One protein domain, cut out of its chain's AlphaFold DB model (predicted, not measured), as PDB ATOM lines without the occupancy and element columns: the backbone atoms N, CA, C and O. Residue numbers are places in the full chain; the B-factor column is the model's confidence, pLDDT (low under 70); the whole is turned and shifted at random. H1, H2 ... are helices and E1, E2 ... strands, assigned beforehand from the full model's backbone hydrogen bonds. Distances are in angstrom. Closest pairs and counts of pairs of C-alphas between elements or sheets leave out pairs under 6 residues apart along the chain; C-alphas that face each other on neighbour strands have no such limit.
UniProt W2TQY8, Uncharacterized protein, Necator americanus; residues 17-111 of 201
ATOM      1  N   ILE A  17      29.257 -11.460  32.741       75.69
ATOM      2  CA  ILE A  17      29.636 -12.846  33.019       75.69
ATOM      3  C   ILE A  17      30.671 -13.243  31.978       75.69
ATOM      4  O   ILE A  17      30.353 -13.332  30.790       75.69
ATOM      5  N   PHE A  18      31.909 -13.449  32.413       69.62
ATOM      6  CA  PHE A  18      32.980 -13.877  31.531       69.62
ATOM      7  C   PHE A  18      32.931 -15.400  31.375       69.62
ATOM      8  O   PHE A  18      33.096 -16.097  32.375       69.62
ATOM      9  N   PRO A  19      32.704 -15.946  30.165       61.12
ATOM     10  CA  PRO A  19      32.733 -17.384  29.940       61.12
ATOM     11  C   PRO A  19      34.186 -17.868  29.990       61.12
ATOM     12  O   PRO A  19      34.862 -17.984  28.976       61.12
ATOM     13  N   ASP A  20      34.662 -18.147  31.195       62.47
ATOM     14  CA  ASP A  20      35.997 -18.682  31.490       62.47
ATOM     15  C   ASP A  20      36.154 -20.176  31.149       62.47
ATOM     16  O   ASP A  20      37.199 -20.760  31.411       62.47
ATOM     17  N   GLY A  21      35.121 -20.809  30.588       55.56
ATOM     18  CA  GLY A  21      35.134 -22.225  30.224       55.56
ATOM     19  C   GLY A  21      34.897 -23.191  31.387       55.56
ATOM     20  O   GLY A  21      34.782 -24.389  31.131       55.56
ATOM     21  N   VAL A  22      34.751 -22.700  32.624       63.06
ATOM     22  CA  VAL A  22      34.527 -23.548  33.801       63.06
ATOM     23  C   VAL A  22      33.217 -23.187  34.510       63.06
ATOM     24  O   VAL A  22      32.323 -24.033  34.566       63.06
ATOM     25  N   PHE A  23      33.044 -21.938  34.971       70.31
ATOM     26  CA  PHE A  23      31.897 -21.535  35.814       70.31
ATOM     27  C   PHE A  23      31.303 -20.157  35.549       70.31
ATOM     28  O   PHE A  23      30.206 -19.881  36.026       70.31
ATOM     29  N   GLY A  24      31.969 -19.305  34.777       70.12
ATOM     30  CA  GLY A  24      31.490 -17.955  34.528       70.12
ATOM     31  C   GLY A  24      31.738 -17.031  35.718       70.12
ATOM     32  O   GLY A  24      30.955 -16.992  36.667       70.12
ATOM     33  N   GLN A  25      32.810 -16.246  35.663       77.19
ATOM     34  CA  GLN A  25      33.087 -15.238  36.684       77.19
ATOM     35  C   GLN A  25      32.406 -13.924  36.312       77.19
ATOM     36  O   GLN A  25      32.549 -13.417  35.196       77.19
ATOM     37  N   CYS A  26      31.642 -13.378  37.249       77.31
ATOM     38  CA  CYS A  26      31.103 -12.037  37.140       77.31
ATOM     39  C   CYS A  26      32.261 -11.039  37.231       77.31
ATOM     40  O   CYS A  26      33.123 -11.161  38.093       77.31
ATOM     41  N   TYR A  27      32.285 -10.019  36.390       74.00
ATOM     42  CA  TYR A  27      33.176  -8.881  36.586       74.00
ATOM     43  C   TYR A  27      32.495  -7.614  36.097       74.00
ATOM     44  O   TYR A  27      31.628  -7.665  35.224       74.00
ATOM     45  N   SER A  28      32.867  -6.473  36.664       68.38
ATOM     46  CA  SER A  28      32.402  -5.191  36.150       68.38
ATOM     47  C   SER A  28      33.562  -4.472  35.473       68.38
ATOM     48  O   SER A  28      34.484  -4.064  36.165       68.38
ATOM     49  N   PRO A  29      33.548  -4.253  34.148       61.69
ATOM     50  CA  PRO A  29      34.595  -3.466  33.492       61.69
ATOM     51  C   PRO A  29      34.616  -2.006  33.975       61.69
ATOM     52  O   PRO A  29      35.627  -1.325  33.840       61.69
ATOM     53  N   SER A  30      33.511  -1.511  34.552       63.06
ATOM     54  CA  SER A  30      33.429  -0.166  35.139       63.06
ATOM     55  C   SER A  30      34.236  -0.014  36.429       63.06
ATOM     56  O   SER A  30      34.529   1.118  36.808       63.06
ATOM     57  N   SER A  31      34.623  -1.109  37.096       66.06
ATOM     58  CA  SER A  31      35.402  -1.041  38.338       66.06
ATOM     59  C   SER A  31      36.898  -0.821  38.101       66.06
ATOM     60  O   SER A  31      37.649  -0.684  39.064       66.06
ATOM     61  N   GLY A  32      37.344  -0.807  36.839       65.81
ATOM     62  CA  GLY A  32      38.763  -0.804  36.491       65.81
ATOM     63  C   GLY A  32      39.463  -2.137  36.771       65.81
ATOM     64  O   GLY A  32      40.654  -2.232  36.508       65.81
ATOM     65  N   ALA A  33      38.748  -3.156  37.272       66.38
ATOM     66  CA  ALA A  33      39.289  -4.492  37.495       66.38
ATOM     67  C   ALA A  33      39.746  -5.136  36.172       66.38
ATOM     68  O   ALA A  33      39.066  -4.972  35.149       66.38
ATOM     69  N   PRO A  34      40.865  -5.884  36.176       70.06
ATOM     70  CA  PRO A  34      41.316  -6.620  35.005       70.06
ATOM     71  C   PRO A  34      40.307  -7.707  34.637       70.06
ATOM     72  O   PRO A  34      39.423  -8.082  35.414       70.06
ATOM     73  N   THR A  35      40.465  -8.254  33.436       74.12
ATOM     74  CA  THR A  35      39.738  -9.465  33.065       74.12
ATOM     75  C   THR A  35      40.091 -10.594  34.036       74.12
ATOM     76  O   THR A  35      41.280 -10.793  34.293       74.12
ATOM     77  N   PRO A  36      39.101 -11.341  34.551       74.38
ATOM     78  CA  PRO A  36      39.379 -12.379  35.528       74.38
ATOM     79  C   PRO A  36      40.271 -13.491  34.984       74.38
ATOM     80  O   PRO A  36      40.231 -13.808  33.791       74.38
ATOM     81  N   THR A  37      41.014 -14.134  35.882       76.88
ATOM     82  CA  THR A  37      41.907 -15.237  35.529       76.88
ATOM     83  C   THR A  37      41.125 -16.404  34.914       76.88
ATOM     84  O   THR A  37      40.091 -16.858  35.432       76.88
ATOM     85  N   VAL A  38      41.629 -16.909  33.787       79.25
ATOM     86  CA  VAL A  38      41.109 -18.104  33.114       79.25
ATOM     87  C   VAL A  38      42.037 -19.265  33.431       79.25
ATOM     88  O   VAL A  38      43.248 -19.149  33.264       79.25
ATOM     89  N   ILE A  39      41.460 -20.378  33.875       79.12
ATOM     90  CA  ILE A  39      42.193 -21.626  34.058       79.12
ATOM     91  C   ILE A  39      41.830 -22.547  32.911       79.12
ATOM     92  O   ILE A  39      40.667 -22.908  32.740       79.12
ATOM     93  N   ASP A  40      42.833 -22.924  32.136       75.25
ATOM     94  CA  ASP A  40      42.716 -23.861  31.029       75.25
ATOM     95  C   ASP A  40      42.910 -25.314  31.480       75.25
ATOM     96  O   ASP A  40      42.315 -26.223  30.889       75.25
ATOM     97  N   HIS A  41      43.695 -25.549  32.535       79.44
ATOM     98  CA  HIS A  41      44.063 -26.883  32.999       79.44
ATOM     99  C   HIS A  41      43.965 -27.010  34.525       79.44
ATOM    100  O   HIS A  41      44.586 -26.256  35.266       79.44
ATOM    101  N   LEU A  42      43.193 -27.997  34.984       88.00
ATOM    102  CA  LEU A  42      43.124 -28.429  36.381       88.00
ATOM    103  C   LEU A  42      43.520 -29.904  36.444       88.00
ATOM    104  O   LEU A  42      43.076 -30.689  35.603       88.00
ATOM    105  N   ASP A  43      44.336 -30.281  37.424       91.56
ATOM    106  CA  ASP A  43      44.625 -31.694  37.680       91.56
ATOM    107  C   ASP A  43      43.440 -32.411  38.361       91.56
ATOM    108  O   ASP A  43      42.476 -31.783  38.806       91.56
ATOM    109  N   ASP A  44      43.502 -33.743  38.451       93.44
ATOM    110  CA  ASP A  44      42.424 -34.566  39.021       93.44
ATOM    111  C   ASP A  44      42.079 -34.186  40.473       93.44
ATOM    112  O   ASP A  44      40.917 -34.254  40.880       93.44
ATOM    113  N   THR A  45      43.071 -33.755  41.256       92.62
ATOM    114  CA  THR A  45      42.874 -33.344  42.652       92.62
ATOM    115  C   THR A  45      42.178 -31.990  42.713       92.62
ATOM    116  O   THR A  45      41.218 -31.816  43.464       92.62
ATOM    117  N   GLN A  46      42.622 -31.036  41.896       92.31
ATOM    118  CA  GLN A  46      42.023 -29.708  41.803       92.31
ATOM    119  C   GLN A  46      40.587 -29.773  41.267       92.31
ATOM    120  O   GLN A  46      39.709 -29.065  41.759       92.31
ATOM    121  N   LEU A  47      40.320 -30.657  40.301       91.44
ATOM    122  CA  LEU A  47      38.974 -30.921  39.792       91.44
ATOM    123  C   LEU A  47      38.050 -31.489  40.870       91.44
ATOM    124  O   LEU A  47      36.892 -31.074  40.961       91.44
ATOM    125  N   GLU A  48      38.538 -32.416  41.694       93.81
ATOM    126  CA  GLU A  48      37.733 -32.970  42.782       93.81
ATOM    127  C   GLU A  48      37.473 -31.924  43.873       93.81
ATOM    128  O   GLU A  48      36.337 -31.777  44.328       93.81
ATOM    129  N   LEU A  49      38.480 -31.124  44.233       93.44
ATOM    130  CA  LEU A  49      38.320 -30.008  45.168       93.44
ATOM    131  C   LEU A  49      37.264 -29.013  44.675       93.44
ATOM    132  O   LEU A  49      36.349 -28.635  45.410       93.44
ATOM    133  N   LEU A  50      37.347 -28.640  43.403       91.75
ATOM    134  CA  LEU A  50      36.380 -27.768  42.763       91.75
ATOM    135  C   LEU A  50      34.971 -28.361  42.797       91.75
ATOM    136  O   LEU A  50      34.008 -27.684  43.151       91.75
ATOM    137  N   ARG A  51      34.835 -29.649  42.476       92.12
ATOM    138  CA  ARG A  51      33.555 -30.356  42.533       92.12
ATOM    139  C   ARG A  51      32.952 -30.331  43.938       92.12
ATOM    140  O   ARG A  51      31.734 -30.151  44.070       92.12
ATOM    141  N   LEU A  52      33.772 -30.509  44.972       94.81
ATOM    142  CA  LEU A  52      33.339 -30.427  46.366       94.81
ATOM    143  C   LEU A  52      32.827 -29.023  46.705       94.81
ATOM    144  O   LEU A  52      31.742 -28.906  47.276       94.81
ATOM    145  N   GLU A  53      33.529 -27.971  46.282       93.50
ATOM    146  CA  GLU A  53      33.105 -26.588  46.519       93.50
ATOM    147  C   GLU A  53      31.792 -26.238  45.824       93.50
ATOM    148  O   GLU A  53      30.864 -25.729  46.453       93.50
ATOM    149  N   LEU A  54      31.639 -26.601  44.553       91.25
ATOM    150  CA  LEU A  54      30.379 -26.387  43.839       91.25
ATOM    151  C   LEU A  54      29.216 -27.131  44.488       91.25
ATOM    152  O   LEU A  54      28.107 -26.609  44.589       91.25
ATOM    153  N   THR A  55      29.469 -28.355  44.955       93.94
ATOM    154  CA  THR A  55      28.466 -29.143  45.676       93.94
ATOM    155  C   THR A  55      28.088 -28.460  46.988       93.94
ATOM    156  O   THR A  55      26.911 -28.439  47.356       93.94
ATOM    157  N   ARG A  56      29.064 -27.887  47.698       94.25
ATOM    158  CA  ARG A  56      28.844 -27.143  48.938       94.25
ATOM    159  C   ARG A  56      28.012 -25.884  48.697       94.25
ATOM    160  O   ARG A  56      27.016 -25.701  49.393       94.25
ATOM    161  N   LEU A  57      28.365 -25.073  47.700       93.50
ATOM    162  CA  LEU A  57      27.618 -23.868  47.317       93.50
ATOM    163  C   LEU A  57      26.170 -24.206  46.935       93.50
ATOM    164  O   LEU A  57      25.232 -23.610  47.462       93.50
ATOM    165  N   ALA A  58      25.974 -25.244  46.115       92.75
ATOM    166  CA  ALA A  58      24.643 -25.695  45.713       92.75
ATOM    167  C   ALA A  58      23.793 -26.166  46.906       92.75
ATOM    168  O   ALA A  58      22.601 -25.869  46.977       92.75
ATOM    169  N   ARG A  59      24.390 -26.869  47.879       96.44
ATOM    170  CA  ARG A  59      23.695 -27.293  49.112       96.44
ATOM    171  C   ARG A  59      23.284 -26.123  50.002       96.44
ATOM    172  O   ARG A  59      22.317 -26.250  50.743       96.44
ATOM    173  N   GLN A  60      24.006 -25.008  49.930       94.94
ATOM    174  CA  GLN A  60      23.668 -23.769  50.631       94.94
ATOM    175  C   GLN A  60      22.611 -22.938  49.883       94.94
ATOM    176  O   GLN A  60      22.207 -21.892  50.380       94.94
ATOM    177  N   GLY A  61      22.152 -23.394  48.710       94.19
ATOM    178  CA  GLY A  61      21.194 -22.662  47.881       94.19
ATOM    179  C   GLY A  61      21.784 -21.400  47.250       94.19
ATOM    180  O   GLY A  61      21.038 -20.479  46.934       94.19
ATOM    181  N   LEU A  62      23.111 -21.337  47.105       91.75
ATOM    182  CA  LEU A  62      23.798 -20.189  46.524       91.75
ATOM    183  C   LEU A  62      23.913 -20.379  45.015       91.75
ATOM    184  O   LEU A  62      24.575 -21.303  44.537       91.75
ATOM    185  N   ASP A  63      23.270 -19.486  44.274       86.94
ATOM    186  CA  ASP A  63      23.355 -19.465  42.819       86.94
ATOM    187  C   ASP A  63      24.696 -18.881  42.344       86.94
ATOM    188  O   ASP A  63      25.463 -18.286  43.101       86.94
ATOM    189  N   TRP A  64      24.979 -19.018  41.049       83.19
ATOM    190  CA  TRP A  64      26.205 -18.503  40.431       83.19
ATOM    191  C   TRP A  64      26.488 -17.014  40.675       83.19
ATOM    192  O   TRP A  64      27.615 -16.710  41.055       83.19
ATOM    193  N   PRO A  65      25.543 -16.071  40.486       84.62
ATOM    194  CA  PRO A  65      25.823 -14.649  40.680       84.62
ATOM    195  C   PRO A  65      25.896 -14.241  42.158       84.62
ATOM    196  O   PRO A  65      26.161 -13.074  42.440       84.62
ATOM    197  N   ASP A  66      25.645 -15.161  43.095       90.19
ATOM    198  CA  ASP A  66      25.756 -14.871  44.518       90.19
ATOM    199  C   ASP A  66      27.178 -14.422  44.884       90.19
ATOM    200  O   ASP A  66      28.177 -14.938  44.382       90.19
ATOM    201  N   GLN A  67      27.277 -13.454  45.793       90.25
ATOM    202  CA  GLN A  67      28.548 -12.835  46.167       90.25
ATOM    203  C   GLN A  67      29.512 -13.834  46.819       90.25
ATOM    204  O   GLN A  67      30.724 -13.756  46.611       90.25
ATOM    205  N   ARG A  68      28.996 -14.788  47.603       93.00
ATOM    206  CA  ARG A  68      29.800 -15.845  48.218       93.00
ATOM    207  C   ARG A  68      30.250 -16.851  47.171       93.00
ATOM    208  O   ARG A  68      31.428 -17.200  47.176       93.00
ATOM    209  N   SER A  69      29.365 -17.253  46.258       92.19
ATOM    210  CA  SER A  69      29.741 -18.095  45.113       92.19
ATOM    211  C   SER A  69      30.861 -17.445  44.300       92.19
ATOM    212  O   SER A  69      31.890 -18.067  44.051       92.19
ATOM    213  N   GLN A  70      30.716 -16.163  43.959       90.75
ATOM    214  CA  GLN A  70      31.723 -15.419  43.206       90.75
ATOM    215  C   GLN A  70      33.047 -15.294  43.965       90.75
ATOM    216  O   GLN A  70      34.098 -15.514  43.366       90.75
ATOM    217  N   CYS A  71      33.022 -15.026  45.274       92.88
ATOM    218  CA  CYS A  71      34.231 -15.027  46.099       92.88
ATOM    219  C   CYS A  71      34.956 -16.378  46.029       92.88
ATOM    220  O   CYS A  71      36.135 -16.419  45.685       92.88
ATOM    221  N   VAL A  72      34.243 -17.478  46.301       94.12
ATOM    222  CA  VAL A  72      34.816 -18.833  46.348       94.12
ATOM    223  C   VAL A  72      35.427 -19.216  45.005       94.12
ATOM    224  O   VAL A  72      36.557 -19.695  44.966       94.12
ATOM    225  N   LEU A  73      34.715 -18.963  43.904       91.44
ATOM    226  CA  LEU A  73      35.188 -19.286  42.557       91.44
ATOM    227  C   LEU A  73      36.404 -18.446  42.159       91.44
ATOM    228  O   LEU A  73      37.364 -18.980  41.610       91.44
ATOM    229  N   SER A  74      36.384 -17.148  42.464       90.31
ATOM    230  CA  SER A  74      37.505 -16.245  42.173       90.31
ATOM    231  C   SER A  74      38.746 -16.640  42.968       90.31
ATOM    232  O   SER A  74      39.838 -16.730  42.419       90.31
ATOM    233  N   TYR A  75      38.572 -16.936  44.257       92.94
ATOM    234  CA  TYR A  75      39.664 -17.352  45.127       92.94
ATOM    235  C   TYR A  75      40.226 -18.720  44.737       92.94
ATOM    236  O   TYR A  75      41.444 -18.896  44.708       92.94
ATOM    237  N   PHE A  76      39.355 -19.674  44.389       92.81
ATOM    238  CA  PHE A  76      39.772 -20.972  43.866       92.81
ATOM    239  C   PHE A  76      40.657 -20.781  42.640       92.81
ATOM    240  O   PHE A  76      41.765 -21.310  42.591       92.81
ATOM    241  N   LYS A  77      40.211 -19.960  41.687       90.00
ATOM    242  CA  LYS A  77      40.978 -19.705  40.472       90.00
ATOM    243  C   LYS A  77      42.331 -19.067  40.745       90.00
ATOM    244  O   LYS A  77      43.342 -19.558  40.256       90.00
ATOM    245  N   LEU A  78      42.346 -18.009  41.551       89.56
ATOM    246  CA  LEU A  78      43.579 -17.346  41.960       89.56
ATOM    247  C   LEU A  78      44.550 -18.361  42.579       89.56
ATOM    248  O   LEU A  78      45.723 -18.411  42.219       89.56
ATOM    249  N   SER A  79      44.043 -19.213  43.469       92.56
ATOM    250  CA  SER A  79      44.860 -20.204  44.165       92.56
ATOM    251  C   SER A  79      45.447 -21.232  43.208       92.56
ATOM    252  O   SER A  79      46.638 -21.515  43.278       92.56
ATOM    253  N   MET A  80      44.646 -21.763  42.283       91.25
ATOM    254  CA  MET A  80      45.130 -22.755  41.322       91.25
ATOM    255  C   MET A  80      46.116 -22.143  40.323       91.25
ATOM    256  O   MET A  80      47.147 -22.748  40.044       91.25
ATOM    257  N   TYR A  81      45.831 -20.939  39.821       89.06
ATOM    258  CA  TYR A  81      46.671 -20.275  38.826       89.06
ATOM    259  C   TYR A  81      48.055 -19.912  39.381       89.06
ATOM    260  O   TYR A  81      49.064 -20.135  38.719       89.06
ATOM    261  N   TYR A  82      48.112 -19.403  40.615       89.81
ATOM    262  CA  TYR A  82      49.365 -19.003  41.264       89.81
ATOM    263  C   TYR A  82      49.978 -20.090  42.164       89.81
ATOM    264  O   TYR A  82      50.988 -19.843  42.820       89.81
ATOM    265  N   GLY A  83      49.391 -21.292  42.220       90.56
ATOM    266  CA  GLY A  83      49.880 -22.396  43.055       90.56
ATOM    267  C   GLY A  83      49.818 -22.119  44.563       90.56
ATOM    268  O   GLY A  83      50.649 -22.622  45.319       90.56
ATOM    269  N   LEU A  84      48.866 -21.298  45.007       92.44
ATOM    270  CA  LEU A  84      48.661 -20.980  46.419       92.44
ATOM    271  C   LEU A  84      47.921 -22.117  47.129       92.44
ATOM    272  O   LEU A  84      47.111 -22.833  46.534       92.44
ATOM    273  N   GLN A  85      48.148 -22.241  48.436       94.00
ATOM    274  CA  GLN A  85      47.338 -23.122  49.267       94.00
ATOM    275  C   GLN A  85      45.892 -22.612  49.305       94.00
ATOM    276  O   GLN A  85      45.645 -21.459  49.658       94.00
ATOM    277  N   TYR A  86      44.948 -23.485  48.957       94.94
ATOM    278  CA  TYR A  86      43.526 -23.170  48.984       94.94
ATOM    279  C   TYR A  86      42.937 -23.355  50.386       94.94
ATOM    280  O   TYR A  86      43.017 -24.449  50.950       94.94
ATOM    281  N   ASP A  87      42.310 -22.305  50.916       95.75
ATOM    282  CA  ASP A  87      41.552 -22.324  52.171       95.75
ATOM    283  C   ASP A  87      40.021 -22.243  51.916       95.75
ATOM    284  O   ASP A  87      39.519 -21.197  51.489       95.75
ATOM    285  N   PRO A  88      39.236 -23.305  52.194       93.31
ATOM    286  CA  PRO A  88      37.782 -23.320  51.968       93.31
ATOM    287  C   PRO A  88      36.997 -22.346  52.872       93.31
ATOM    288  O   PRO A  88      35.825 -22.025  52.603       93.31
ATOM    289  N   ASP A  89      37.628 -21.852  53.939       95.44
ATOM    290  CA  ASP A  89      37.036 -20.919  54.890       95.44
ATOM    291  C   ASP A  89      37.352 -19.453  54.549       95.44
ATOM    292  O   ASP A  89      36.713 -18.549  55.090       95.44
ATOM    293  N   PHE A  90      38.221 -19.191  53.566       95.62
ATOM    294  CA  PHE A  90      38.658 -17.842  53.178       95.62
ATOM    295  C   PHE A  90      37.493 -16.881  52.874       95.62
ATOM    296  O   PHE A  90      37.471 -15.728  53.304       95.62
ATOM    297  N   CYS A  91      36.475 -17.369  52.162       95.56
ATOM    298  CA  CYS A  91      35.283 -16.590  51.814       95.56
ATOM    299  C   CYS A  91      34.166 -16.661  52.873       95.56
ATOM    300  O   CYS A  91      33.087 -16.098  52.668       95.56
ATOM    301  N   GLN A  92      34.384 -17.324  54.016       94.19
ATOM    302  CA  GLN A  92      33.415 -17.431  55.113       94.19
ATOM    303  C   GLN A  92      33.423 -16.202  56.024       94.19
ATOM    304  O   GLN A  92      33.429 -16.278  57.248       94.19
ATOM    305  N   VAL A  93      33.359 -15.036  55.398       94.19
ATOM    306  CA  VAL A  93      33.359 -13.743  56.070       94.19
ATOM    307  C   VAL A  93      31.954 -13.151  56.141       94.19
ATOM    308  O   VAL A  93      31.022 -13.592  55.463       94.19
ATOM    309  N   ARG A  94      31.810 -12.089  56.941       93.56
ATOM    310  CA  ARG A  94      30.559 -11.327  57.056       93.56
ATOM    311  C   ARG A  94      30.130 -10.684  55.734       93.56
ATOM    312  O   ARG A  94      28.936 -10.595  55.476       93.56
ATOM    313  N   ASN A  95      31.083 -10.215  54.925       92.38
ATOM    314  CA  ASN A  95      30.808  -9.593  53.631       92.38
ATOM    315  C   ASN A  95      31.746 -10.161  52.545       92.38
ATOM    316  O   ASN A  95      32.869  -9.669  52.402       92.38
ATOM    317  N   PRO A  96      31.308 -11.186  51.790       92.38
ATOM    318  CA  PRO A  96      32.131 -11.815  50.760       92.38
ATOM    319  C   PRO A  96      32.426 -10.885  49.574       92.38
ATOM    320  O   PRO A  96      33.447 -11.070  48.920       92.38
ATOM    321  N   SER A  97      31.616  -9.845  49.333       89.31
ATOM    322  CA  SER A  97      31.882  -8.874  48.259       89.31
ATOM    323  C   SER A  97      33.171  -8.094  48.465       89.31
ATOM    324  O   SER A  97      33.874  -7.812  47.500       89.31
ATOM    325  N   ASN A  98      33.509  -7.757  49.711       89.44
ATOM    326  CA  ASN A  98      34.735  -7.011  50.001       89.44
ATOM    327  C   ASN A  98      35.979  -7.846  49.683       89.44
ATOM    328  O   ASN A  98      36.935  -7.346  49.098       89.44
ATOM    329  N   ILE A  99      35.950  -9.125  50.062       91.94
ATOM    330  CA  ILE A  99      37.045 -10.064  49.797       91.94
ATOM    331  C   ILE A  99      37.138 -10.353  48.306       91.94
ATOM    332  O   ILE A  99      38.223 -10.366  47.738       91.94
ATOM    333  N   TRP A 100      35.996 -10.514  47.651       89.75
ATOM    334  CA  TRP A 100      35.951 -10.684  46.212       89.75
ATOM    335  C   TRP A 100      36.544  -9.490  45.451       89.75
ATOM    336  O   TRP A 100      37.364  -9.687  44.558       89.75
ATOM    337  N   ALA A 101      36.212  -8.257  45.845       86.31
ATOM    338  CA  ALA A 101      36.818  -7.054  45.277       86.31
ATOM    339  C   ALA A 101      38.335  -7.002  45.524       86.31
ATOM    340  O   ALA A 101      39.091  -6.620  44.635       86.31
ATOM    341  N   LEU A 102      38.797  -7.432  46.702       88.88
ATOM    342  CA  LEU A 102      40.225  -7.540  46.994       88.88
ATOM    343  C   LEU A 102      40.924  -8.546  46.069       88.88
ATOM    344  O   LEU A 102      41.999  -8.245  45.567       88.88
ATOM    345  N   ILE A 103      40.315  -9.706  45.813       89.25
ATOM    346  CA  ILE A 103      40.859 -10.696  44.869       89.25
ATOM    347  C   ILE A 103      41.029 -10.064  43.484       89.25
ATOM    348  O   ILE A 103      42.102 -10.178  42.904       89.25
ATOM    349  N   GLN A 104      40.028  -9.326  42.994       84.38
ATOM    350  CA  GLN A 104      40.120  -8.631  41.703       84.38
ATOM    351  C   GLN A 104      41.248  -7.584  41.671       84.38
ATOM    352  O   GLN A 104      41.919  -7.423  40.653       84.38
ATOM    353  N   LEU A 105      41.483  -6.875  42.783       84.88
ATOM    354  CA  LEU A 105      42.599  -5.929  42.904       84.88
ATOM    355  C   LEU A 105      43.960  -6.636  42.907       84.88
ATOM    356  O   LEU A 105      44.911  -6.131  42.319       84.88
ATOM    357  N   ILE A 106      44.060  -7.800  43.547       87.69
ATOM    358  CA  ILE A 106      45.280  -8.613  43.523       87.69
ATOM    359  C   ILE A 106      45.550  -9.090  42.096       87.69
ATOM    360  O   ILE A 106      46.663  -8.935  41.605       87.69
ATOM    361  N   GLU A 107      44.529  -9.600  41.404       83.69
ATOM    362  CA  GLU A 107      44.647  -9.978  39.994       83.69
ATOM    363  C   GLU A 107      45.115  -8.794  39.134       83.69
ATOM    364  O   GLU A 107      45.858  -8.999  38.182       83.69
ATOM    365  N   MET A 108      44.751  -7.552  39.472       80.38
ATOM    366  CA  MET A 108      45.235  -6.357  38.766       80.38
ATOM    367  C   MET A 108      46.739  -6.181  38.938       80.38
ATOM    368  O   MET A 108      47.471  -6.152  37.956       80.38
ATOM    369  N   GLY A 109      47.197  -6.133  40.190       82.25
ATOM    370  CA  GLY A 109      48.604  -5.894  40.495       82.25
ATOM    371  C   GLY A 109      49.535  -7.017  40.037       82.25
ATOM    372  O   GLY A 109      50.718  -6.772  39.838       82.25
ATOM    373  N   LEU A 110      49.019  -8.238  39.868       81.94
ATOM    374  CA  LEU A 110      49.794  -9.366  39.345       81.94
ATOM    375  C   LEU A 110      49.843  -9.403  37.810       81.94
ATOM    376  O   LEU A 110      50.812  -9.912  37.254       81.94
ATOM    377  N   ASN A 111      48.821  -8.873  37.128       70.88
ATOM    378  CA  ASN A 111      48.776  -8.802  35.664       70.88
ATOM    379  C   ASN A 111      49.550  -7.606  35.094       70.88
ATOM    380  O   ASN A 111      49.930  -7.642  33.921       70.88
TER     381      ASN A 111
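This is residues 17 to 111 of the 201 residues of an uncharacterized protein of Necator americanus (UniProt W2TQY8). Three helices lie side by side in a row, H1 and H3 on either side of H2, and make a single layer. The stretch from residue 17 to residue 43, with the short strand E1, runs over one face of this layer, and the link of residues 83 to 95 folds back over the other. The printed part has 95 residues, with one named strand and three named helices in the order E1, H1, H2, H3; the class is mostly helix. The whole is compact, with a radius of gyration of the C-alphas of 12.5 A, and its rounded outline spans 32 by 29 by 23 A.

Start at Ile 17 and go on to E1, residues 25 to 27, which begins at C-alpha 25 at (33.087, -15.238, 36.684) and is 6.4 A long. Next find C-alpha 44 at (42.424, -34.566, 39.021); from there H1 runs through residues 44 to 59, 22.5 A from first to last C-alpha. H2 follows as residues 67 to 82, 22.3 A long. H3, residues 96 to 111, is 22.7 A long and ends at C-alpha 111 at (48.776, -8.802, 35.664).

Begin with H2, which touches both other helices. H1 and H2 form a helical hairpin: they touch, with the C-alphas of Leu 57 and Ser 69 closest at 6.5 A, and run opposite ways at a shallow tilt of 7 degrees. Look next at Cys 71 and Trp 100, whose C-alphas, 4.7 A apart, are the closest of H2 and H3. These two helices touch with 16 pairs of C-alphas within 8 A and run the same way at a shallow tilt of 28 degrees. H1 and H3 are apart. For E1 and H2 the closest C-alphas are those of Gln 25 and Gln 70, 6.7 A apart, while E1 is apart from H1 and from H3. E1 pairs with no named strand, but residues 17 to 18 pair with its residues 25 to 26, antiparallel. In H1, H2 and H3 every O i to N i+4 pair is within hydrogen-bond range.

The two C-alphas farthest apart are those of Ser 30 and Asp 44, at 35.8 A, and from Ile 17 to Asn 111 the C-alphas are 19.7 A apart. The printed part has no cut. The links from E1 to H1, with 16 residues, and from H2 to H3, with 13, are long; the link from H1 to H2, with 7 residues, is short. In the B-factor column of this predicted model the mean pLDDT of the printed part is 85.4, and you will find values under 70 at residues 18 to 22 and 28 to 33.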